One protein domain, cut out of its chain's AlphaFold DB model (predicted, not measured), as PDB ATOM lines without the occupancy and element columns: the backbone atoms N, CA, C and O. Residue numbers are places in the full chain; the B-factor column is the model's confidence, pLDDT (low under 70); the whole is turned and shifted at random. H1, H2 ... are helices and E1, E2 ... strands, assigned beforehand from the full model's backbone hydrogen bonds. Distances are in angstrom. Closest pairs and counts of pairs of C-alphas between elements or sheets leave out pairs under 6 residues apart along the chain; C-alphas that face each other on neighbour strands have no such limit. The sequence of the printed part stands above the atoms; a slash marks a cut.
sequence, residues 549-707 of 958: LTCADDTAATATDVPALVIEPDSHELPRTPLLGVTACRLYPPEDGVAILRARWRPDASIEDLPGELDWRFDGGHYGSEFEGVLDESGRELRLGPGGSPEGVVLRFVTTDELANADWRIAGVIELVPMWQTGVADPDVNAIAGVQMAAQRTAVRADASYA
ATOM      1  N   LEU A 549      15.231 -37.854 -15.646       84.38
ATOM      2  CA  LEU A 549      14.337 -37.798 -14.495       84.38
ATOM      3  C   LEU A 549      14.039 -39.228 -14.033       84.38
ATOM      4  O   LEU A 549      13.289 -39.946 -14.689       84.38
ATOM      5  N   THR A 550      14.607 -39.629 -12.896       84.50
ATOM      6  CA  THR A 550      14.252 -40.883 -12.209       84.50
ATOM      7  C   THR A 550      13.444 -40.571 -10.956       84.50
ATOM      8  O   THR A 550      13.606 -39.504 -10.363       84.50
ATOM      9  N   CYS A 551      12.599 -41.500 -10.521       82.69
ATOM     10  CA  CYS A 551      11.981 -41.481  -9.202       82.69
ATOM     11  C   CYS A 551      12.230 -42.838  -8.555       82.69
ATOM     12  O   CYS A 551      11.954 -43.863  -9.171       82.69
ATOM     13  N   ALA A 552      12.792 -42.851  -7.344       65.12
ATOM     14  CA  ALA A 552      13.288 -44.087  -6.747       65.12
ATOM     15  C   ALA A 552      12.155 -45.053  -6.343       65.12
ATOM     16  O   ALA A 552      11.688 -45.007  -5.210       65.12
ATOM     17  N   ASP A 553      11.753 -45.914  -7.284       50.88
ATOM     18  CA  ASP A 553      11.222 -47.272  -7.058       50.88
ATOM     19  C   ASP A 553      11.296 -48.189  -8.317       50.88
ATOM     20  O   ASP A 553      10.763 -49.298  -8.322       50.88
ATOM     21  N   ASP A 554      12.029 -47.797  -9.376       44.25
ATOM     22  CA  ASP A 554      12.155 -48.567 -10.639       44.25
ATOM     23  C   ASP A 554      12.769 -49.981 -10.490       44.25
ATOM     24  O   ASP A 554      12.721 -50.791 -11.417       44.25
ATOM     25  N   THR A 555      13.313 -50.336  -9.320       40.78
ATOM     26  CA  THR A 555      13.791 -51.700  -9.024       40.78
ATOM     27  C   THR A 555      12.690 -52.676  -8.584       40.78
ATOM     28  O   THR A 555      12.961 -53.873  -8.467       40.78
ATOM     29  N   ALA A 556      11.455 -52.216  -8.346       39.78
ATOM     30  CA  ALA A 556      10.327 -53.054  -7.931       39.78
ATOM     31  C   ALA A 556       9.160 -52.965  -8.931       39.78
ATOM     32  O   ALA A 556       8.212 -52.202  -8.761       39.78
ATOM     33  N   ALA A 557       9.208 -53.794  -9.979       38.94
ATOM     34  CA  ALA A 557       8.205 -53.833 -11.045       38.94
ATOM     35  C   ALA A 557       6.818 -54.362 -10.593       38.94
ATOM     36  O   ALA A 557       6.401 -55.468 -10.947       38.94
ATOM     37  N   THR A 558       6.057 -53.533  -9.876       39.25
ATOM     38  CA  THR A 558       4.596 -53.632  -9.719       39.25
ATOM     39  C   THR A 558       3.960 -52.292 -10.086       39.25
ATOM     40  O   THR A 558       3.994 -51.334  -9.325       39.25
ATOM     41  N   ALA A 559       3.402 -52.234 -11.299       44.53
ATOM     42  CA  ALA A 559       3.088 -51.009 -12.041       44.53
ATOM     43  C   ALA A 559       1.837 -50.230 -11.560       44.53
ATOM     44  O   ALA A 559       0.943 -49.943 -12.361       44.53
ATOM     45  N   THR A 560       1.744 -49.901 -10.268       49.94
ATOM     46  CA  THR A 560       0.599 -49.156  -9.700       49.94
ATOM     47  C   THR A 560       0.940 -48.035  -8.721       49.94
ATOM     48  O   THR A 560       0.080 -47.179  -8.511       49.94
ATOM     49  N   ASP A 561       2.146 -47.992  -8.151       59.44
ATOM     50  CA  ASP A 561       2.485 -46.990  -7.137       59.44
ATOM     51  C   ASP A 561       3.128 -45.743  -7.763       59.44
ATOM     52  O   ASP A 561       4.261 -45.741  -8.236       59.44
ATOM     53  N   VAL A 562       2.349 -44.658  -7.784       70.81
ATOM     54  CA  VAL A 562       2.810 -43.310  -8.141       70.81
ATOM     55  C   VAL A 562       3.711 -42.804  -7.005       70.81
ATOM     56  O   VAL A 562       3.245 -42.812  -5.861       70.81
ATOM     57  N   PRO A 563       4.949 -42.336  -7.271       76.25
ATOM     58  CA  PRO A 563       5.901 -41.980  -6.220       76.25
ATOM     59  C   PRO A 563       5.322 -40.922  -5.276       76.25
ATOM     60  O   PRO A 563       4.707 -39.945  -5.709       76.25
ATOM     61  N   ALA A 564       5.507 -41.120  -3.973       82.19
ATOM     62  CA  ALA A 564       4.933 -40.250  -2.954       82.19
ATOM     63  C   ALA A 564       5.738 -38.950  -2.770       82.19
ATOM     64  O   ALA A 564       6.969 -38.927  -2.848       82.19
ATOM     65  N   LEU A 565       5.024 -37.862  -2.481       85.00
ATOM     66  CA  LEU A 565       5.577 -36.631  -1.931       85.00
ATOM     67  C   LEU A 565       5.573 -36.763  -0.405       85.00
ATOM     68  O   LEU A 565       4.505 -36.809   0.205       85.00
ATOM     69  N   VAL A 566       6.751 -36.817   0.209       85.25
ATOM     70  CA  VAL A 566       6.893 -36.782   1.667       85.25
ATOM     71  C   VAL A 566       6.732 -35.333   2.105       85.25
ATOM     72  O   VAL A 566       7.559 -34.485   1.771       85.25
ATOM     73  N   ILE A 567       5.638 -35.038   2.806       85.44
ATOM     74  CA  ILE A 567       5.327 -33.681   3.252       85.44
ATOM     75  C   ILE A 567       5.846 -33.483   4.677       85.44
ATOM     76  O   ILE A 567       5.440 -34.178   5.606       85.44
ATOM     77  N   GLU A 568       6.736 -32.511   4.840       83.25
ATOM     78  CA  GLU A 568       7.318 -32.105   6.108       83.25
ATOM     79  C   GLU A 568       6.649 -30.828   6.660       83.25
ATOM     80  O   GLU A 568       6.385 -29.878   5.911       83.25
ATOM     81  N   PRO A 569       6.431 -30.750   7.987       71.81
ATOM     82  CA  PRO A 569       6.599 -31.823   8.969       71.81
ATOM     83  C   PRO A 569       5.540 -32.934   8.840       71.81
ATOM     84  O   PRO A 569       4.359 -32.665   8.600       71.81
ATOM     85  N   ASP A 570       5.963 -34.174   9.107       74.38
ATOM     86  CA  ASP A 570       5.070 -35.313   9.358       74.38
ATOM     87  C   ASP A 570       4.454 -35.177  10.761       74.38
ATOM     88  O   ASP A 570       4.910 -35.743  11.759       74.38
ATOM     89  N   SER A 571       3.452 -34.305  10.861       73.44
ATOM     90  CA  SER A 571       2.689 -34.054  12.078       73.44
ATOM     91  C   SER A 571       1.198 -34.160  11.802       73.44
ATOM     92  O   SER A 571       0.689 -33.583  10.854       73.44
ATOM     93  N   HIS A 572       0.444 -34.805  12.693       78.44
ATOM     94  CA  HIS A 572      -1.026 -34.796  12.615       78.44
ATOM     95  C   HIS A 572      -1.652 -33.416  12.898       78.44
ATOM     96  O   HIS A 572      -2.863 -33.266  12.789       78.44
ATOM     97  N   GLU A 573      -0.854 -32.418  13.284       80.44
ATOM     98  CA  GLU A 573      -1.278 -31.047  13.571       80.44
ATOM     99  C   GLU A 573      -0.680 -30.094  12.525       80.44
ATOM    100  O   GLU A 573       0.498 -30.220  12.181       80.44
ATOM    101  N   LEU A 574      -1.483 -29.158  12.011       82.25
ATOM    102  CA  LEU A 574      -1.071 -28.224  10.958       82.25
ATOM    103  C   LEU A 574       0.077 -27.290  11.425       82.25
ATOM    104  O   LEU A 574      -0.056 -26.641  12.468       82.25
ATOM    105  N   PRO A 575       1.190 -27.156  10.679       81.31
ATOM    106  CA  PRO A 575       2.303 -26.277  11.054       81.31
ATOM    107  C   PRO A 575       1.963 -24.775  10.954       81.31
ATOM    108  O   PRO A 575       0.860 -24.369  10.590       81.31
ATOM    109  N   ARG A 576       2.917 -23.914  11.341       81.25
ATOM    110  CA  ARG A 576       2.822 -22.435  11.245       81.25
ATOM    111  C   ARG A 576       3.693 -21.849  10.127       81.25
ATOM    112  O   ARG A 576       4.194 -20.735  10.240       81.25
ATOM    113  N   THR A 577       3.942 -22.649   9.104       85.19
ATOM    114  CA  THR A 577       4.821 -22.363   7.967       85.19
ATOM    115  C   THR A 577       4.211 -23.003   6.720       85.19
ATOM    116  O   THR A 577       3.395 -23.918   6.869       85.19
ATOM    117  N   PRO A 578       4.602 -22.574   5.506       87.81
ATOM    118  CA  PRO A 578       4.339 -23.344   4.294       87.81
ATOM    119  C   PRO A 578       4.780 -24.804   4.461       87.81
ATOM    120  O   PRO A 578       5.751 -25.082   5.173       87.81
ATOM    121  N   LEU A 579       4.058 -25.727   3.826       88.62
ATOM    122  CA  LEU A 579       4.436 -27.136   3.805       88.62
ATOM    123  C   LEU A 579       5.590 -27.332   2.829       88.62
ATOM    124  O   LEU A 579       5.560 -26.791   1.721       88.62
ATOM    125  N   LEU A 580       6.577 -28.129   3.229       89.62
ATOM    126  CA  LEU A 580       7.668 -28.565   2.365       89.62
ATOM    127  C   LEU A 580       7.363 -29.982   1.885       89.62
ATOM    128  O   LEU A 580       6.958 -30.827   2.670       89.62
ATOM    129  N   GLY A 581       7.528 -30.245   0.597       88.62
ATOM    130  CA  GLY A 581       7.342 -31.561  -0.000       88.62
ATOM    131  C   GLY A 581       8.647 -32.040  -0.616       88.62
ATOM    132  O   GLY A 581       9.098 -31.467  -1.606       88.62
ATOM    133  N   VAL A 582       9.242 -33.097  -0.076       87.19
ATOM    134  CA  VAL A 582      10.419 -33.755  -0.657       87.19
ATOM    135  C   VAL A 582       9.952 -34.998  -1.407       87.19
ATOM    136  O   VAL A 582       9.128 -35.760  -0.906       87.19
ATOM    137  N   THR A 583      10.446 -35.217  -2.622       87.12
ATOM    138  CA  THR A 583      10.120 -36.418  -3.405       87.12
ATOM    139  C   THR A 583      11.361 -37.272  -3.650       87.12
ATOM    140  O   THR A 583      12.487 -36.779  -3.682       87.12
ATOM    141  N   ALA A 584      11.138 -38.569  -3.858       83.62
ATOM    142  CA  ALA A 584      12.141 -39.524  -4.316       83.62
ATOM    143  C   ALA A 584      12.624 -39.271  -5.764       83.62
ATOM    144  O   ALA A 584      13.509 -39.980  -6.245       83.62
ATOM    145  N   CYS A 585      12.043 -38.296  -6.472       86.94
ATOM    146  CA  CYS A 585      12.454 -37.926  -7.820       86.94
ATOM    147  C   CYS A 585      13.751 -37.101  -7.846       86.94
ATOM    148  O   CYS A 585      13.878 -36.095  -7.141       86.94
ATOM    149  N   ARG A 586      14.691 -37.502  -8.710       87.88
ATOM    150  CA  ARG A 586      15.947 -36.804  -9.011       87.88
ATOM    151  C   ARG A 586      16.021 -36.459 -10.495       87.88
ATOM    152  O   ARG A 586      15.757 -37.312 -11.340       87.88
ATOM    153  N   LEU A 587      16.419 -35.227 -10.795       87.19
ATOM    154  CA  LEU A 587      16.717 -34.758 -12.145       87.19
ATOM    155  C   LEU A 587      18.235 -34.640 -12.324       87.19
ATOM    156  O   LEU A 587      18.880 -33.828 -11.663       87.19
ATOM    157  N   TYR A 588      18.798 -35.436 -13.225       84.44
ATOM    158  CA  TYR A 588      20.191 -35.337 -13.647       84.44
ATOM    159  C   TYR A 588      20.299 -34.291 -14.771       84.44
ATOM    160  O   TYR A 588      19.582 -34.413 -15.772       84.44
ATOM    161  N   PRO A 589      21.129 -33.240 -14.612       81.00
ATOM    162  CA  PRO A 589      21.348 -32.240 -15.653       81.00
ATOM    163  C   PRO A 589      22.109 -32.843 -16.849       81.00
ATOM    164  O   PRO A 589      22.827 -33.827 -16.670       81.00
ATOM    165  N   PRO A 590      21.974 -32.268 -18.057       78.56
ATOM    166  CA  PRO A 590      22.678 -32.754 -19.235       78.56
ATOM    167  C   PRO A 590      24.135 -32.267 -19.264       78.56
ATOM    168  O   PRO A 590      24.490 -31.330 -18.550       78.56
ATOM    169  N   GLU A 591      24.969 -32.834 -20.136       69.19
ATOM    170  CA  GLU A 591      26.307 -32.272 -20.415       69.19
ATOM    171  C   GLU A 591      26.281 -31.110 -21.418       69.19
ATOM    172  O   GLU A 591      27.126 -30.220 -21.348       69.19
ATOM    173  N   ASP A 592      25.286 -31.077 -22.310       72.75
ATOM    174  CA  ASP A 592      25.051 -29.971 -23.241       72.75
ATOM    175  C   ASP A 592      23.567 -29.567 -23.296       72.75
ATOM    176  O   ASP A 592      22.643 -30.378 -23.162       72.75
ATOM    177  N   GLY A 593      23.322 -28.279 -23.522       82.62
ATOM    178  CA  GLY A 593      21.989 -27.690 -23.523       82.62
ATOM    179  C   GLY A 593      21.395 -27.468 -22.127       82.62
ATOM    180  O   GLY A 593      22.102 -27.315 -21.134       82.62
ATOM    181  N   VAL A 594      20.064 -27.388 -22.052       87.38
ATOM    182  CA  VAL A 594      19.316 -27.047 -20.830       87.38
ATOM    183  C   VAL A 594      18.160 -28.021 -20.626       87.38
ATOM    184  O   VAL A 594      17.295 -28.167 -21.497       87.38
ATOM    185  N   ALA A 595      18.111 -28.659 -19.458       88.44
ATOM    186  CA  ALA A 595      16.945 -29.410 -19.005       88.44
ATOM    187  C   ALA A 595      15.916 -28.454 -18.389       88.44
ATOM    188  O   ALA A 595      16.254 -27.585 -17.584       88.44
ATOM    189  N   ILE A 596      14.650 -28.614 -18.767       90.88
ATOM    190  CA  ILE A 596      13.532 -27.781 -18.315       90.88
ATOM    191  C   ILE A 596      12.438 -28.696 -17.770       90.88
ATOM    192  O   ILE A 596      11.832 -29.462 -18.519       90.88
ATOM    193  N   LEU A 597      12.152 -28.595 -16.476       92.38
ATOM    194  CA  LEU A 597      11.135 -29.381 -15.789       92.38
ATOM    195  C   LEU A 597       9.953 -28.498 -15.389       92.38
ATOM    196  O   LEU A 597      10.120 -27.515 -14.671       92.38
ATOM    197  N   ARG A 598       8.743 -28.867 -15.818       92.88
ATOM    198  CA  ARG A 598       7.501 -28.178 -15.438       92.88
ATOM    199  C   ARG A 598       6.696 -28.992 -14.437       92.88
ATOM    200  O   ARG A 598       6.416 -30.161 -14.698       92.88
ATOM    201  N   ALA A 599       6.276 -28.349 -13.352       91.50
ATOM    202  CA  ALA A 599       5.395 -28.908 -12.335       91.50
ATOM    203  C   ALA A 599       3.960 -28.372 -12.477       91.50
ATOM    204  O   ALA A 599       3.744 -27.176 -12.700       91.50
ATOM    205  N   ARG A 600       2.958 -29.244 -12.323       90.44
ATOM    206  CA  ARG A 600       1.539 -28.853 -12.318       90.44
ATOM    207  C   ARG A 600       0.741 -29.628 -11.277       90.44
ATOM    208  O   ARG A 600       0.528 -30.827 -11.429       90.44
ATOM    209  N   TRP A 601       0.221 -28.924 -10.274       89.38
ATOM    210  CA  TRP A 601      -0.714 -29.491  -9.304       89.38
ATOM    211  C   TRP A 601      -2.071 -29.839  -9.939       89.38
ATOM    212  O   TRP A 601      -2.617 -29.077 -10.748       89.38
ATOM    213  N   ARG A 602      -2.623 -30.990  -9.550       88.06
ATOM    214  CA  ARG A 602      -4.004 -31.413  -9.800       88.06
ATOM    215  C   ARG A 602      -4.573 -32.056  -8.525       88.06
ATOM    216  O   ARG A 602      -4.092 -33.128  -8.153       88.06
ATOM    217  N   PRO A 603      -5.578 -31.452  -7.865       83.44
ATOM    218  CA  PRO A 603      -6.246 -32.088  -6.732       83.44
ATOM    219  C   PRO A 603      -7.021 -33.335  -7.179       83.44
ATOM    220  O   PRO A 603      -7.448 -33.437  -8.333       83.44
ATOM    221  N   ASP A 604      -7.210 -34.282  -6.261       83.19
ATOM    222  CA  ASP A 604      -8.084 -35.437  -6.467       83.19
ATOM    223  C   ASP A 604      -9.545 -34.970  -6.603       83.19
ATOM    224  O   ASP A 604     -10.054 -34.222  -5.768       83.19
ATOM    225  N   ALA A 605     -10.235 -35.428  -7.652       72.12
ATOM    226  CA  ALA A 605     -11.620 -35.053  -7.945       72.12
ATOM    227  C   ALA A 605     -12.634 -35.493  -6.866       72.12
ATOM    228  O   ALA A 605     -13.794 -35.094  -6.924       72.12
ATOM    229  N   SER A 606     -12.221 -36.320  -5.901       67.69
ATOM    230  CA  SER A 606     -13.032 -36.742  -4.754       67.69
ATOM    231  C   SER A 606     -13.001 -35.786  -3.548       67.69
ATOM    232  O   SER A 606     -13.706 -36.038  -2.569       67.69
ATOM    233  N   ILE A 607     -12.226 -34.695  -3.600       68.31
ATOM    234  CA  ILE A 607     -12.184 -33.652  -2.560       68.31
ATOM    235  C   ILE A 607     -12.798 -32.358  -3.118       68.31
ATOM    236  O   ILE A 607     -12.106 -31.543  -3.723       68.31
ATOM    237  N   GLU A 608     -14.110 -32.177  -2.926       54.91
ATOM    238  CA  GLU A 608     -14.856 -31.036  -3.493       54.91
ATOM    239  C   GLU A 608     -14.638 -29.694  -2.764       54.91
ATOM    240  O   GLU A 608     -14.798 -28.653  -3.393       54.91
ATOM    241  N   ASP A 609     -14.220 -29.693  -1.490       59.97
ATOM    242  CA  ASP A 609     -13.983 -28.475  -0.696       59.97
ATOM    243  C   ASP A 609     -12.643 -28.548   0.066       59.97
ATOM    244  O   ASP A 609     -12.551 -29.133   1.149       59.97
ATOM    245  N   LEU A 610     -11.593 -27.917  -0.473       71.75
ATOM    246  CA  LEU A 610     -10.410 -27.540   0.313       71.75
ATOM    247  C   LEU A 610     -10.685 -26.203   1.030       71.75
ATOM    248  O   LEU A 610     -11.237 -25.294   0.409       71.75
ATOM    249  N   PRO A 611     -10.266 -26.012   2.297       67.75
ATOM    250  CA  PRO A 611     -10.529 -24.777   3.052       67.75
ATOM    251  C   PRO A 611      -9.718 -23.540   2.590       67.75
ATOM    252  O   PRO A 611      -9.690 -22.524   3.287       67.75
ATOM    253  N   GLY A 612      -9.071 -23.606   1.423       71.81
ATOM    254  CA  GLY A 612      -8.352 -22.523   0.750       71.81
ATOM    255  C   GLY A 612      -7.724 -23.003  -0.568       71.81
ATOM    256  O   GLY A 612      -7.768 -24.193  -0.880       71.81
ATOM    257  N   GLU A 613      -7.123 -22.091  -1.338       75.19
ATOM    258  CA  GLU A 613      -6.339 -22.467  -2.521       75.19
ATOM    259  C   GLU A 613      -5.031 -23.158  -2.094       75.19
ATOM    260  O   GLU A 613      -4.277 -22.627  -1.281       75.19
ATOM    261  N   LEU A 614      -4.769 -24.348  -2.643       82.44
ATOM    262  CA  LEU A 614      -3.519 -25.088  -2.466       82.44
ATOM    263  C   LEU A 614      -2.806 -25.189  -3.815       82.44
ATOM    264  O   LEU A 614      -3.353 -25.748  -4.766       82.44
ATOM    265  N   ASP A 615      -1.578 -24.687  -3.874       85.62
ATOM    266  CA  ASP A 615      -0.700 -24.758  -5.039       85.62
ATOM    267  C   ASP A 615       0.725 -25.117  -4.590       85.62
ATOM    268  O   ASP A 615       1.150 -24.747  -3.493       85.62
ATOM    269  N   TRP A 616       1.446 -25.850  -5.438       88.75
ATOM    270  CA  TRP A 616       2.809 -26.318  -5.178       88.75
ATOM    271  C   TRP A 616       3.776 -25.687  -6.179       88.75
ATOM    272  O   TRP A 616       3.538 -25.711  -7.389       88.75
ATOM    273  N   ARG A 617       4.886 -25.156  -5.670       91.94
ATOM    274  CA  ARG A 617       5.980 -24.549  -6.446       91.94
ATOM    275  C   ARG A 617       7.297 -25.221  -6.078       91.94
ATOM    276  O   ARG A 617       7.398 -25.781  -4.993       91.94
ATOM    277  N   PHE A 618       8.298 -25.172  -6.946       92.00
ATOM    278  CA  PHE A 618       9.656 -25.600  -6.613       92.00
ATOM    279  C   PHE A 618      10.249 -24.724  -5.497       92.00
ATOM    280  O   PHE A 618      10.031 -23.511  -5.471       92.00
ATOM    281  N   ASP A 619      11.013 -25.327  -4.585       89.81
ATOM    282  CA  ASP A 619      11.682 -24.598  -3.501       89.81
ATOM    283  C   ASP A 619      12.864 -23.761  -4.026       89.81
ATOM    284  O   ASP A 619      13.989 -24.241  -4.184       89.81
ATOM    285  N   GLY A 620      12.616 -22.474  -4.278       82.88
ATOM    286  CA  GLY A 620      13.645 -21.531  -4.725       82.88
ATOM    287  C   GLY A 620      14.797 -21.329  -3.736       82.88
ATOM    288  O   GLY A 620      15.883 -20.939  -4.164       82.88
ATOM    289  N   GLY A 621      14.598 -21.630  -2.447       81.94
ATOM    290  CA  GLY A 621      15.664 -21.611  -1.447       81.94
ATOM    291  C   GLY A 621      16.666 -22.752  -1.625       81.94
ATOM    292  O   GLY A 621      17.839 -22.571  -1.320       81.94
ATOM    293  N   HIS A 622      16.229 -23.894  -2.162       82.25
ATOM    294  CA  HIS A 622      17.091 -25.038  -2.469       82.25
ATOM    295  C   HIS A 622      17.825 -24.860  -3.807       82.25
ATOM    296  O   HIS A 622      19.036 -25.058  -3.886       82.25
ATOM    297  N   TYR A 623      17.119 -24.441  -4.864       81.69
ATOM    298  CA  TYR A 623      17.701 -24.382  -6.214       81.69
ATOM    299  C   TYR A 623      18.608 -23.177  -6.463       81.69
ATOM    300  O   TYR A 623      19.586 -23.299  -7.202       81.69
ATOM    301  N   GLY A 624      18.327 -22.038  -5.823       67.06
ATOM    302  CA  GLY A 624      19.055 -20.789  -6.056       67.06
ATOM    303  C   GLY A 624      20.445 -20.702  -5.414       67.06
ATOM    304  O   GLY A 624      21.189 -19.783  -5.749       67.06
ATOM    305  N   SER A 625      20.805 -21.609  -4.497       61.38
ATOM    306  CA  SER A 625      22.081 -21.557  -3.757       61.38
ATOM    307  C   SER A 625      23.027 -22.735  -3.986       61.38
ATOM    308  O   SER A 625      24.203 -22.609  -3.653       61.38
ATOM    309  N   GLU A 626      22.533 -23.873  -4.481       58.69
ATOM    310  CA  GLU A 626      23.267 -25.151  -4.439       58.69
ATOM    311  C   GLU A 626      23.536 -25.762  -5.830       58.69
ATOM    312  O   GLU A 626      24.540 -26.445  -5.995       58.69
ATOM    313  N   PHE A 627      22.703 -25.475  -6.844       60.31
ATOM    314  CA  PHE A 627      22.754 -26.150  -8.161       60.31
ATOM    315  C   PHE A 627      22.666 -25.210  -9.381       60.31
ATOM    316  O   PHE A 627      22.361 -25.667 -10.480       60.31
ATOM    317  N   GLU A 628      22.844 -23.896  -9.185       68.19
ATOM    318  CA  GLU A 628      22.651 -22.843 -10.212       68.19
ATOM    319  C   GLU A 628      21.303 -22.930 -10.972       68.19
ATOM    320  O   GLU A 628      21.167 -22.486 -12.116       68.19
ATOM    321  N   GLY A 629      20.273 -23.493 -10.331       78.06
ATOM    322  CA  GLY A 629      18.973 -23.731 -10.947       78.06
ATOM    323  C   GLY A 629      18.152 -22.451 -11.072       78.06
ATOM    324  O   GLY A 629      17.897 -21.761 -10.084       78.06
ATOM    325  N   VAL A 630      17.678 -22.152 -12.283       84.81
ATOM    326  CA  VAL A 630      16.846 -20.970 -12.547       84.81
ATOM    327  C   VAL A 630      15.374 -21.366 -12.524       84.81
ATOM    328  O   VAL A 630      14.915 -22.128 -13.377       84.81
ATOM    329  N   LEU A 631      14.629 -20.823 -11.559       87.44
ATOM    330  CA  LEU A 631      13.167 -20.883 -11.534       87.44
ATOM    331  C   LEU A 631      12.552 -19.739 -12.349       87.44
ATOM    332  O   LEU A 631      13.113 -18.644 -12.428       87.44
ATOM    333  N   ASP A 632      11.377 -19.977 -12.927       88.50
ATOM    334  CA  ASP A 632      10.545 -18.917 -13.500       88.50
ATOM    335  C   ASP A 632       9.828 -18.079 -12.421       88.50
ATOM    336  O   ASP A 632       9.754 -18.462 -11.253       88.50
ATOM    337  N   GLU A 633       9.235 -16.947 -12.817       83.88
ATOM    338  CA  GLU A 633       8.505 -16.050 -11.903       83.88
ATOM    339  C   GLU A 633       7.330 -16.732 -11.173       83.88
ATOM    340  O   GLU A 633       6.922 -16.270 -10.106       83.88
ATOM    341  N   SER A 634       6.779 -17.829 -11.716       84.69
ATOM    342  CA  SER A 634       5.717 -18.602 -11.059       84.69
ATOM    343  C   SER A 634       6.223 -19.710 -10.128       84.69
ATOM    344  O   SER A 634       5.424 -20.270  -9.374       84.69
ATOM    345  N   GLY A 635       7.521 -20.032 -10.154       86.62
ATOM    346  CA  GLY A 635       8.115 -21.147  -9.412       86.62
ATOM    347  C   GLY A 635       7.644 -22.530  -9.878       86.62
ATOM    348  O   GLY A 635       7.698 -23.481  -9.101       86.62
ATOM    349  N   ARG A 636       7.139 -22.664 -11.110       88.94
ATOM    350  CA  ARG A 636       6.595 -23.919 -11.672       88.94
ATOM    351  C   ARG A 636       7.435 -24.497 -12.808       88.94
ATOM    352  O   ARG A 636       7.179 -25.625 -13.228       88.94
ATOM    353  N   GLU A 637       8.419 -23.761 -13.308       92.06
ATOM    354  CA  GLU A 637       9.408 -24.228 -14.275       92.06
ATOM    355  C   GLU A 637      10.811 -24.122 -13.666       92.06
ATOM    356  O   GLU A 637      11.263 -23.030 -13.331       92.06
ATOM    357  N   LEU A 638      11.492 -25.261 -13.534       90.94
ATOM    358  CA  LEU A 638      12.889 -25.371 -13.113       90.94
ATOM    359  C   LEU A 638      13.769 -25.594 -14.342       90.94
ATOM    360  O   LEU A 638      13.503 -26.497 -15.138       90.94
ATOM    361  N   ARG A 639      14.825 -24.793 -14.489       90.56
ATOM    362  CA  ARG A 639      15.834 -24.936 -15.546       90.56
ATOM    363  C   ARG A 639      17.189 -25.280 -14.948       90.56
ATOM    364  O   ARG A 639      17.665 -24.557 -14.075       90.56
ATOM    365  N   LEU A 640      17.807 -26.342 -15.455       87.12
ATOM    366  CA  LEU A 640      19.158 -26.774 -15.099       87.12
ATOM    367  C   LEU A 640      20.034 -26.786 -16.358       87.12
ATOM    368  O   LEU A 640      19.691 -27.430 -17.353       87.12
ATOM    369  N   GLY A 641      21.139 -26.042 -16.311       81.62
ATOM    370  CA  GLY A 641      22.205 -26.096 -17.312       81.62
ATOM    371  C   GLY A 641      23.207 -27.223 -17.028       81.62
ATOM    372  O   GLY A 641      22.994 -28.015 -16.104       81.62
ATOM    373  N   PRO A 642      24.302 -27.301 -17.801       75.31
ATOM    374  CA  PRO A 642      25.305 -28.339 -17.626       75.31
ATOM    375  C   PRO A 642      26.176 -28.112 -16.384       75.31
ATOM    376  O   PRO A 642      26.492 -26.977 -16.035       75.31
ATOM    377  N   GLY A 643      26.588 -29.208 -15.735       64.69
ATOM    378  CA  GLY A 643      27.549 -29.197 -14.617       64.69
ATOM    379  C   GLY A 643      26.975 -29.189 -13.189       64.69
ATOM    380  O   GLY A 643      27.739 -29.006 -12.248       64.69
ATOM    381  N   GLY A 644      25.663 -29.388 -12.999       58.91
ATOM    382  CA  GLY A 644      24.999 -29.153 -11.701       58.91
ATOM    383  C   GLY A 644      25.265 -30.157 -10.560       58.91
ATOM    384  O   GLY A 644      25.446 -29.732  -9.425       58.91
ATOM    385  N   SER A 645      25.233 -31.476 -10.804       65.69
ATOM    386  CA  SER A 645      25.489 -32.511  -9.774       65.69
ATOM    387  C   SER A 645      25.570 -33.919 -10.392       65.69
ATOM    388  O   SER A 645      24.596 -34.326 -11.033       65.69
ATOM    389  N   PRO A 646      26.647 -34.705 -10.171       63.38
ATOM    390  CA  PRO A 646      26.716 -36.099 -10.625       63.38
ATOM    391  C   PRO A 646      25.769 -37.030  -9.848       63.38
ATOM    392  O   PRO A 646      25.365 -38.068 -10.361       63.38
ATOM    393  N   GLU A 647      25.352 -36.658  -8.632       74.12
ATOM    394  CA  GLU A 647      24.381 -37.431  -7.840       74.12
ATOM    395  C   GLU A 647      22.915 -37.141  -8.223       74.12
ATOM    396  O   GLU A 647      21.991 -37.779  -7.701       74.12
ATOM    397  N   GLY A 648      22.697 -36.192  -9.139       77.88
ATOM    398  CA  GLY A 648      21.384 -35.689  -9.530       77.88
ATOM    399  C   GLY A 648      20.805 -34.690  -8.524       77.88
ATOM    400  O   GLY A 648      21.200 -34.626  -7.360       77.88
ATOM    401  N   VAL A 649      19.848 -33.887  -8.982       85.44
ATOM    402  CA  VAL A 649      19.191 -32.844  -8.185       85.44
ATOM    403  C   VAL A 649      17.863 -33.376  -7.647       85.44
ATOM    404  O   VAL A 649      16.960 -33.698  -8.420       85.44
ATOM    405  N   VAL A 650      17.729 -33.473  -6.321       88.25
ATOM    406  CA  VAL A 650      16.487 -33.921  -5.663       88.25
ATOM    407  C   VAL A 650      15.381 -32.885  -5.871       88.25
ATOM    408  O   VAL A 650      15.588 -31.680  -5.698       88.25
ATOM    409  N   LEU A 651      14.182 -33.345  -6.224       90.69
ATOM    410  CA  LEU A 651      13.034 -32.465  -6.397       90.69
ATOM    411  C   LEU A 651      12.367 -32.143  -5.043       90.69
ATOM    412  O   LEU A 651      12.085 -33.023  -4.225       90.69
ATOM    413  N   ARG A 652      12.131 -30.851  -4.805       91.38
ATOM    414  CA  ARG A 652      11.539 -30.273  -3.596       91.38
ATOM    415  C   ARG A 652      10.522 -29.209  -3.968       91.38
ATOM    416  O   ARG A 652      10.758 -28.373  -4.843       91.38
ATOM    417  N   PHE A 653       9.413 -29.233  -3.249       92.56
ATOM    418  CA  PHE A 653       8.270 -28.362  -3.442       92.56
ATOM    419  C   PHE A 653       7.927 -27.623  -2.152       92.56
ATOM    420  O   PHE A 653       8.199 -28.102  -1.053       92.56
ATOM    421  N   VAL A 654       7.290 -26.468  -2.285       92.06
ATOM    422  CA  VAL A 654       6.768 -25.666  -1.181       92.06
ATOM    423  C   VAL A 654       5.370 -25.157  -1.534       92.06
ATOM    424  O   VAL A 654       5.083 -24.879  -2.706       92.06
ATOM    425  N   THR A 655       4.481 -25.058  -0.544       88.94
ATOM    426  CA  THR A 655       3.178 -24.400  -0.734       88.94
ATOM    427  C   THR A 655       3.333 -22.884  -0.802       88.94
ATOM    428  O   THR A 655       4.288 -22.314  -0.280       88.94
ATOM    429  N   THR A 656       2.395 -22.201  -1.453       74.00
ATOM    430  CA  THR A 656       2.544 -20.766  -1.754       74.00
ATOM    431  C   THR A 656       2.451 -19.860  -0.528       74.00
ATOM    432  O   THR A 656       3.099 -18.816  -0.505       74.00
ATOM    433  N   ASP A 657       1.681 -20.274   0.483       76.06
ATOM    434  CA  ASP A 657       1.312 -19.487   1.664       76.06
ATOM    435  C   ASP A 657       1.190 -20.378   2.928       76.06
ATOM    436  O   ASP A 657       1.244 -21.611   2.843       76.06
ATOM    437  N   GLU A 658       1.019 -19.769   4.114       80.31
ATOM    438  CA  GLU A 658       0.628 -20.498   5.340       80.31
ATOM    439  C   GLU A 658      -0.820 -20.993   5.202       80.31
ATOM    440  O   GLU A 658      -1.739 -20.213   4.945       80.31
ATOM    441  N   LEU A 659      -1.039 -22.288   5.428       84.62
ATOM    442  CA  LEU A 659      -2.371 -22.882   5.379       84.62
ATOM    443  C   LEU A 659      -3.262 -22.391   6.537       84.62
ATOM    444  O   LEU A 659      -2.838 -22.283   7.690       84.62
ATOM    445  N   ALA A 660      -4.536 -22.119   6.234       81.31
ATOM    446  CA  ALA A 660      -5.520 -21.655   7.213       81.31
ATOM    447  C   ALA A 660      -5.722 -22.670   8.357       81.31
ATOM    448  O   ALA A 660      -5.658 -23.873   8.135       81.31
ATOM    449  N   ASN A 661      -6.024 -22.200   9.577       82.12
ATOM    450  CA  ASN A 661      -6.164 -23.057  10.767       82.12
ATOM    451  C   ASN A 661      -7.465 -23.887  10.783       82.12
ATOM    452  O   ASN A 661      -8.364 -23.629  11.584       82.12
ATOM    453  N   ALA A 662      -7.546 -24.869   9.895       82.06
ATOM    454  CA  ALA A 662      -8.647 -25.802   9.714       82.06
ATOM    455  C   ALA A 662      -8.100 -27.233   9.576       82.06
ATOM    456  O   ALA A 662      -6.885 -27.433   9.528       82.06
ATOM    457  N   ASP A 663      -8.994 -28.217   9.501       82.75
ATOM    458  CA  ASP A 663      -8.619 -29.572   9.107       82.75
ATOM    459  C   ASP A 663      -8.344 -29.585   7.592       82.75
ATOM    460  O   ASP A 663      -9.210 -29.217   6.795       82.75
ATOM    461  N   TRP A 664      -7.142 -29.995   7.188       85.69
ATOM    462  CA  TRP A 664      -6.736 -30.108   5.786       85.69
ATOM    463  C   TRP A 664      -6.604 -31.571   5.388       85.69
ATOM    464  O   TRP A 664      -5.887 -32.336   6.032       85.69
ATOM    465  N   ARG A 665      -7.224 -31.937   4.265       85.56
ATOM    466  CA  ARG A 665      -6.988 -33.210   3.584       85.56
ATOM    467  C   ARG A 665      -6.419 -32.931   2.200       85.56
ATOM    468  O   ARG A 665      -7.152 -32.608   1.272       85.56
ATOM    469  N   ILE A 666      -5.105 -33.032   2.086       86.06
ATOM    470  CA  ILE A 666      -4.373 -32.866   0.837       86.06
ATOM    471  C   ILE A 666      -4.380 -34.222   0.138       86.06
ATOM    472  O   ILE A 666      -3.758 -35.150   0.636       86.06
ATOM    473  N   ALA A 667      -5.071 -34.341  -0.995       86.88
ATOM    474  CA  ALA A 667      -4.913 -35.473  -1.906       86.88
ATOM    475  C   ALA A 667      -4.884 -34.968  -3.353       86.88
ATOM    476  O   ALA A 667      -5.736 -34.174  -3.762       86.88
ATOM    477  N   GLY A 668      -3.897 -35.410  -4.125       88.12
ATOM    478  CA  GLY A 668      -3.737 -35.042  -5.529       88.12
ATOM    479  C   GLY A 668      -2.366 -35.424  -6.075       88.12
ATOM    480  O   GLY A 668      -1.598 -36.140  -5.428       88.12
ATOM    481  N   VAL A 669      -2.053 -34.946  -7.276       90.19
ATOM    482  CA  VAL A 669      -0.783 -35.224  -7.960       90.19
ATOM    483  C   VAL A 669      -0.115 -33.954  -8.478       90.19
ATOM    484  O   VAL A 669      -0.772 -33.045  -8.987       90.19
ATOM    485  N   ILE A 670       1.211 -33.908  -8.381       90.31
ATOM    486  CA  ILE A 670       2.065 -32.949  -9.084       90.31
ATOM    487  C   ILE A 670       2.554 -33.649 -10.355       90.31
ATOM    488  O   ILE A 670       3.373 -34.560 -10.283       90.31
ATOM    489  N   GLU A 671       2.045 -33.255 -11.520       91.00
ATOM    490  CA  GLU A 671       2.563 -33.742 -12.804       91.00
ATOM    491  C   GLU A 671       3.920 -33.105 -13.103       91.00
ATOM    492  O   GLU A 671       4.057 -31.881 -13.021       91.00
ATOM    493  N   LEU A 672       4.888 -33.930 -13.497       91.94
ATOM    494  CA  LEU A 672       6.244 -33.546 -13.866       91.94
ATOM    495  C   LEU A 672       6.447 -33.778 -15.366       91.94
ATOM    496  O   LEU A 672       6.423 -34.909 -15.856       91.94
ATOM    497  N   VAL A 673       6.637 -32.686 -16.108       91.88
ATOM    498  CA  VAL A 673       6.840 -32.707 -17.561       91.88
ATOM    499  C   VAL A 673       8.249 -32.206 -17.870       91.88
ATOM    500  O   VAL A 673       8.460 -30.989 -17.890       91.88
ATOM    501  N   PRO A 674       9.219 -33.112 -18.090       90.19
ATOM    502  CA  PRO A 674      10.569 -32.724 -18.451       90.19
ATOM    503  C   PRO A 674      10.681 -32.470 -19.963       90.19
ATOM    504  O   PRO A 674       9.932 -33.012 -20.782       90.19
ATOM    505  N   MET A 675      11.615 -31.601 -20.330       89.25
ATOM    506  CA  MET A 675      11.971 -31.217 -21.694       89.25
ATOM    507  C   MET A 675      13.481 -30.957 -21.736       89.25
ATOM    508  O   MET A 675      14.068 -30.569 -20.728       89.25
ATOM    509  N   TRP A 676      14.101 -31.105 -22.903       88.12
ATOM    510  CA  TRP A 676      15.517 -30.802 -23.115       88.12
ATOM    511  C   TRP A 676      15.650 -29.911 -24.345       88.12
ATOM    512  O   TRP A 676      15.039 -30.177 -25.381       88.12
ATOM    513  N   GLN A 677      16.400 -28.823 -24.208       86.56
ATOM    514  CA  GLN A 677      16.827 -27.969 -25.311       86.56
ATOM    515  C   GLN A 677      18.314 -28.237 -25.519       86.56
ATOM    516  O   GLN A 677      19.112 -27.812 -24.689       86.56
ATOM    517  N   THR A 678      18.680 -28.979 -26.564       79.50
ATOM    518  CA  THR A 678      20.088 -29.329 -26.825       79.50
ATOM    519  C   THR A 678      20.887 -28.089 -27.253       79.50
ATOM    520  O   THR A 678      20.311 -27.139 -27.792       79.50
ATOM    521  N   GLY A 679      22.211 -28.078 -27.055       73.94
ATOM    522  CA  GLY A 679      23.083 -27.038 -27.624       73.94
ATOM    523  C   GLY A 679      23.270 -27.168 -29.144       73.94
ATOM    524  O   GLY A 679      23.779 -26.258 -29.802       73.94
ATOM    525  N   VAL A 680      22.819 -28.284 -29.725       74.38
ATOM    526  CA  VAL A 680      22.970 -28.629 -31.139       74.38
ATOM    527  C   VAL A 680      21.808 -28.053 -31.955       74.38
ATOM    528  O   VAL A 680      20.640 -28.336 -31.708       74.38
ATOM    529  N   ALA A 681      22.118 -27.286 -33.003       71.81
ATOM    530  CA  ALA A 681      21.120 -26.651 -33.876       71.81
ATOM    531  C   ALA A 681      20.420 -27.610 -34.874       71.81
ATOM    532  O   ALA A 681      19.795 -27.154 -35.832       71.81
ATOM    533  N   ASP A 682      20.545 -28.925 -34.685       74.56
ATOM    534  CA  ASP A 682      20.023 -29.952 -35.590       74.56
ATOM    535  C   ASP A 682      18.551 -30.286 -35.253       74.56
ATOM    536  O   ASP A 682      18.246 -30.637 -34.105       74.56
ATOM    537  N   PRO A 683      17.607 -30.158 -36.204       72.81
ATOM    538  CA  PRO A 683      16.190 -30.387 -35.937       72.81
ATOM    539  C   PRO A 683      15.850 -31.854 -35.637       72.81
ATOM    540  O   PRO A 683      14.927 -32.094 -34.859       72.81
ATOM    541  N   ASP A 684      16.584 -32.821 -36.195       68.69
ATOM    542  CA  ASP A 684      16.315 -34.248 -35.994       68.69
ATOM    543  C   ASP A 684      16.801 -34.687 -34.605       68.69
ATOM    544  O   ASP A 684      16.082 -35.382 -33.883       68.69
ATOM    545  N   VAL A 685      17.960 -34.182 -34.162       65.50
ATOM    546  CA  VAL A 685      18.461 -34.376 -32.784       65.50
ATOM    547  C   VAL A 685      17.487 -33.788 -31.760       65.50
ATOM    548  O   VAL A 685      17.124 -34.457 -30.793       65.50
ATOM    549  N   ASN A 686      16.992 -32.567 -31.989       71.19
ATOM    550  CA  ASN A 686      16.012 -31.941 -31.095       71.19
ATOM    551  C   ASN A 686      14.643 -32.653 -31.114       71.19
ATOM    552  O   ASN A 686      13.958 -32.689 -30.087       71.19
ATOM    553  N   ALA A 687      14.242 -33.262 -32.234       73.19
ATOM    554  CA  ALA A 687      13.035 -34.087 -32.299       73.19
ATOM    555  C   ALA A 687      13.179 -35.382 -31.478       73.19
ATOM    556  O   ALA A 687      12.272 -35.723 -30.715       73.19
ATOM    557  N   ILE A 688      14.325 -36.067 -31.579       71.62
ATOM    558  CA  ILE A 688      14.633 -37.278 -30.796       71.62
ATOM    559  C   ILE A 688      14.686 -36.954 -29.298       71.62
ATOM    560  O   ILE A 688      14.011 -37.622 -28.512       71.62
ATOM    561  N   ALA A 689      15.382 -35.880 -28.912       73.75
ATOM    562  CA  ALA A 689      15.400 -35.371 -27.540       73.75
ATOM    563  C   ALA A 689      13.975 -35.111 -27.015       73.75
ATOM    564  O   ALA A 689      13.614 -35.547 -25.923       73.75
ATOM    565  N   GLY A 690      13.117 -34.474 -27.819       76.19
ATOM    566  CA  GLY A 690      11.712 -34.245 -27.473       76.19
ATOM    567  C   GLY A 690      10.913 -35.532 -27.219       76.19
ATOM    568  O   GLY A 690      10.082 -35.558 -26.308       76.19
ATOM    569  N   VAL A 691      11.169 -36.602 -27.978       76.75
ATOM    570  CA  VAL A 691      10.526 -37.918 -27.790       76.75
ATOM    571  C   VAL A 691      11.043 -38.619 -26.533       76.75
ATOM    572  O   VAL A 691      10.230 -39.090 -25.736       76.75
ATOM    573  N   GLN A 692      12.361 -38.642 -26.309       73.88
ATOM    574  CA  GLN A 692      12.959 -39.252 -25.114       73.88
ATOM    575  C   GLN A 692      12.478 -38.573 -23.826       73.88
ATOM    576  O   GLN A 692      12.006 -39.247 -22.910       73.88
ATOM    577  N   MET A 693      12.487 -37.238 -23.773       82.19
ATOM    578  CA  MET A 693      11.995 -36.505 -22.598       82.19
ATOM    579  C   MET A 693      10.481 -36.667 -22.400       82.19
ATOM    580  O   MET A 693      10.002 -36.698 -21.269       82.19
ATOM    581  N   ALA A 694       9.701 -36.833 -23.475       79.88
ATOM    582  CA  ALA A 694       8.271 -37.110 -23.353       79.88
ATOM    583  C   ALA A 694       7.966 -38.486 -22.732       79.88
ATOM    584  O   ALA A 694       6.899 -38.630 -22.129       79.88
ATOM    585  N   ALA A 695       8.875 -39.462 -22.840       77.81
ATOM    586  CA  ALA A 695       8.754 -40.762 -22.178       77.81
ATOM    587  C   ALA A 695       9.016 -40.685 -20.661       77.81
ATOM    588  O   ALA A 695       8.398 -41.424 -19.904       77.81
ATOM    589  N   GLN A 696       9.845 -39.739 -20.205       82.31
ATOM    590  CA  GLN A 696      10.168 -39.514 -18.784       82.31
ATOM    591  C   GLN A 696       9.087 -38.715 -18.016       82.31
ATOM    592  O   GLN A 696       9.324 -38.228 -16.909       82.31
ATOM    593  N   ARG A 697       7.893 -38.518 -18.589       87.25
ATOM    594  CA  ARG A 697       6.789 -37.825 -17.905       87.25
ATOM    595  C   ARG A 697       6.265 -38.678 -16.761       87.25
ATOM    596  O   ARG A 697       5.811 -39.797 -16.975       87.25
ATOM    597  N   THR A 698       6.242 -38.104 -15.567       89.94
ATOM    598  CA  THR A 698       5.805 -38.786 -14.347       89.94
ATOM    599  C   THR A 698       4.902 -37.877 -13.514       89.94
ATOM    600  O   THR A 698       4.651 -36.721 -13.869       89.94
ATOM    601  N   ALA A 699       4.366 -38.392 -12.418       87.94
ATOM    602  CA  ALA A 699       3.600 -37.623 -11.452       87.94
ATOM    603  C   ALA A 699       3.994 -38.041 -10.037       87.94
ATOM    604  O   ALA A 699       4.331 -39.197  -9.807       87.94
ATOM    605  N   VAL A 700       3.923 -37.109  -9.091       88.19
ATOM    606  CA  VAL A 700       4.196 -37.362  -7.673       88.19
ATOM    607  C   VAL A 700       2.897 -37.197  -6.891       88.19
ATOM    608  O   VAL A 700       2.232 -36.167  -7.011       88.19
ATOM    609  N   ARG A 701       2.510 -38.200  -6.100       88.25
ATOM    610  CA  ARG A 701       1.276 -38.186  -5.302       88.25
ATOM    611  C   ARG A 701       1.506 -37.476  -3.971       88.25
ATOM    612  O   ARG A 701       2.305 -37.931  -3.162       88.25
ATOM    613  N   ALA A 702       0.753 -36.412  -3.715       86.94
ATOM    614  CA  ALA A 702       0.681 -35.776  -2.404       86.94
ATOM    615  C   ALA A 702      -0.560 -36.294  -1.668       86.94
ATOM    616  O   ALA A 702      -1.676 -36.103  -2.154       86.94
ATOM    617  N   ASP A 703      -0.371 -36.948  -0.521       85.75
ATOM    618  CA  ASP A 703      -1.453 -37.452   0.336       85.75
ATOM    619  C   ASP A 703      -1.094 -37.183   1.806       85.75
ATOM    620  O   ASP A 703      -0.170 -37.789   2.347       85.75
ATOM    621  N   ALA A 704      -1.770 -36.223   2.440       85.25
ATOM    622  CA  ALA A 704      -1.554 -35.862   3.840       85.25
ATOM    623  C   ALA A 704      -2.842 -35.351   4.493       85.25
ATOM    624  O   ALA A 704      -3.679 -34.703   3.864       85.25
ATOM    625  N   SER A 705      -3.000 -35.632   5.786       84.88
ATOM    626  CA  SER A 705      -4.141 -35.180   6.586       84.88
ATOM    627  C   SER A 705      -3.652 -34.491   7.855       84.88
ATOM    628  O   SER A 705      -3.046 -35.131   8.714       84.88
ATOM    629  N   TYR A 706      -3.947 -33.199   7.974       84.62
ATOM    630  CA  TYR A 706      -3.596 -32.360   9.116       84.62
ATOM    631  C   TYR A 706      -4.866 -31.948   9.856       84.62
ATOM    632  O   TYR A 706      -5.790 -31.409   9.248       84.62
ATOM    633  N   ALA A 707      -4.906 -32.158  11.168       83.38
ATOM    634  CA  ALA A 707      -5.925 -31.572  12.026       83.38
ATOM    635  C   ALA A 707      -5.594 -30.103  12.343       83.38
ATOM    636  O   ALA A 707      -4.422 -29.705  12.405       83.38
TER     637      ALA A 707
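This is residues 549 to 707 of the 958 residues of the protein "VWA domain-containing protein" of Gammaproteobacteria bacterium (UniProt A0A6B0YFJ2). A flattened, nearly closed barrel makes the core: E4, E8, E9, E2, E3, E7 and E5 follow one another round it, and E5 comes back near E4 at a loose seam. E6 extends the wall beside E4, E1 adds to it beside E3, H2 packs on the last part of the long strand E8 at one end, H1 sits outside near E7, and the loop of residues 554 to 560 sticks out. The 159 printed residues include two named helices and nine named strands, in the order E1 E2 E3 E4 E5 H1 E6 E7 E8 H2 E9; the class is mixed. The strands form one branched sheet, strongly twisted, antiparallel but for E2 and E9. The whole is compact, with a radius of gyration of the C-alphas of 16.8 A, and spans 53 by 37 by 26 A.

Beside E8, residues 664 to 677, E4, residues 594 to 603, lies on one side, with N 600 and O 671 2.9 A apart, and E9, residues 698 to 706, on the other side, with N 670 and O 700 at 2.8 A. E6, residues 637 to 640, is antiparallel to E4, with N 597 and O 638 at 2.8 A. E2, residues 564 to 568, is parallel to E9, with N 565 and O 701 at 2.8 A. E3, residues 580 to 588, forms a hairpin with E2, with N 566 and O 582 at 2.8 A, and bends by 74 degrees at residue 584. E1, residues 549 to 551, lies on the same side of E3 as E2, with N 586 and O 550 at 2.8 A; E7, residues 649 to 655, lies on the other side, with N 581 and O 653 at 2.8 A. E5, residues 616 to 618, is antiparallel to E7, with N 654 and O 617 at 2.8 A; its closest C-alphas with E4 are those of Trp 616 and Trp 601, 6.3 A. H1, residues 620 to 626, is on the sheet at a height of 8.5 A, over none of the strands, but only just: 2 of its 7 C-alphas fall on E7. H2, residues 683 to 695, is on the opposite face; its closest C-alphas with E8 are those of Met 693 and Met 675, 5.4 A. In H2 every O i to N i+4 pair is within hydrogen-bond range; in H1 1 of 3 is, and 0 of 4 O i to N i+3 pairs.

E1 begins at C-alpha 549 (14.337, -37.798, -14.495). E8 is 39.1 A long, E4 29.6 A, E9 26.1 A, E3 21.4 A, E7 19.6 A and H2 18.8 A. E9 ends at C-alpha 706 (-3.596, -32.360, 9.116).

The farthest C-alphas, of Asp 682 and Ala 707, are 54.3 A apart. The printed part has no cut; the links E1 to E2, E2 to E3 and E4 to E5 are long. Its mean pLDDT is 79.2; 27 residues are under 70, among them 552 to 561 and 624 to 628.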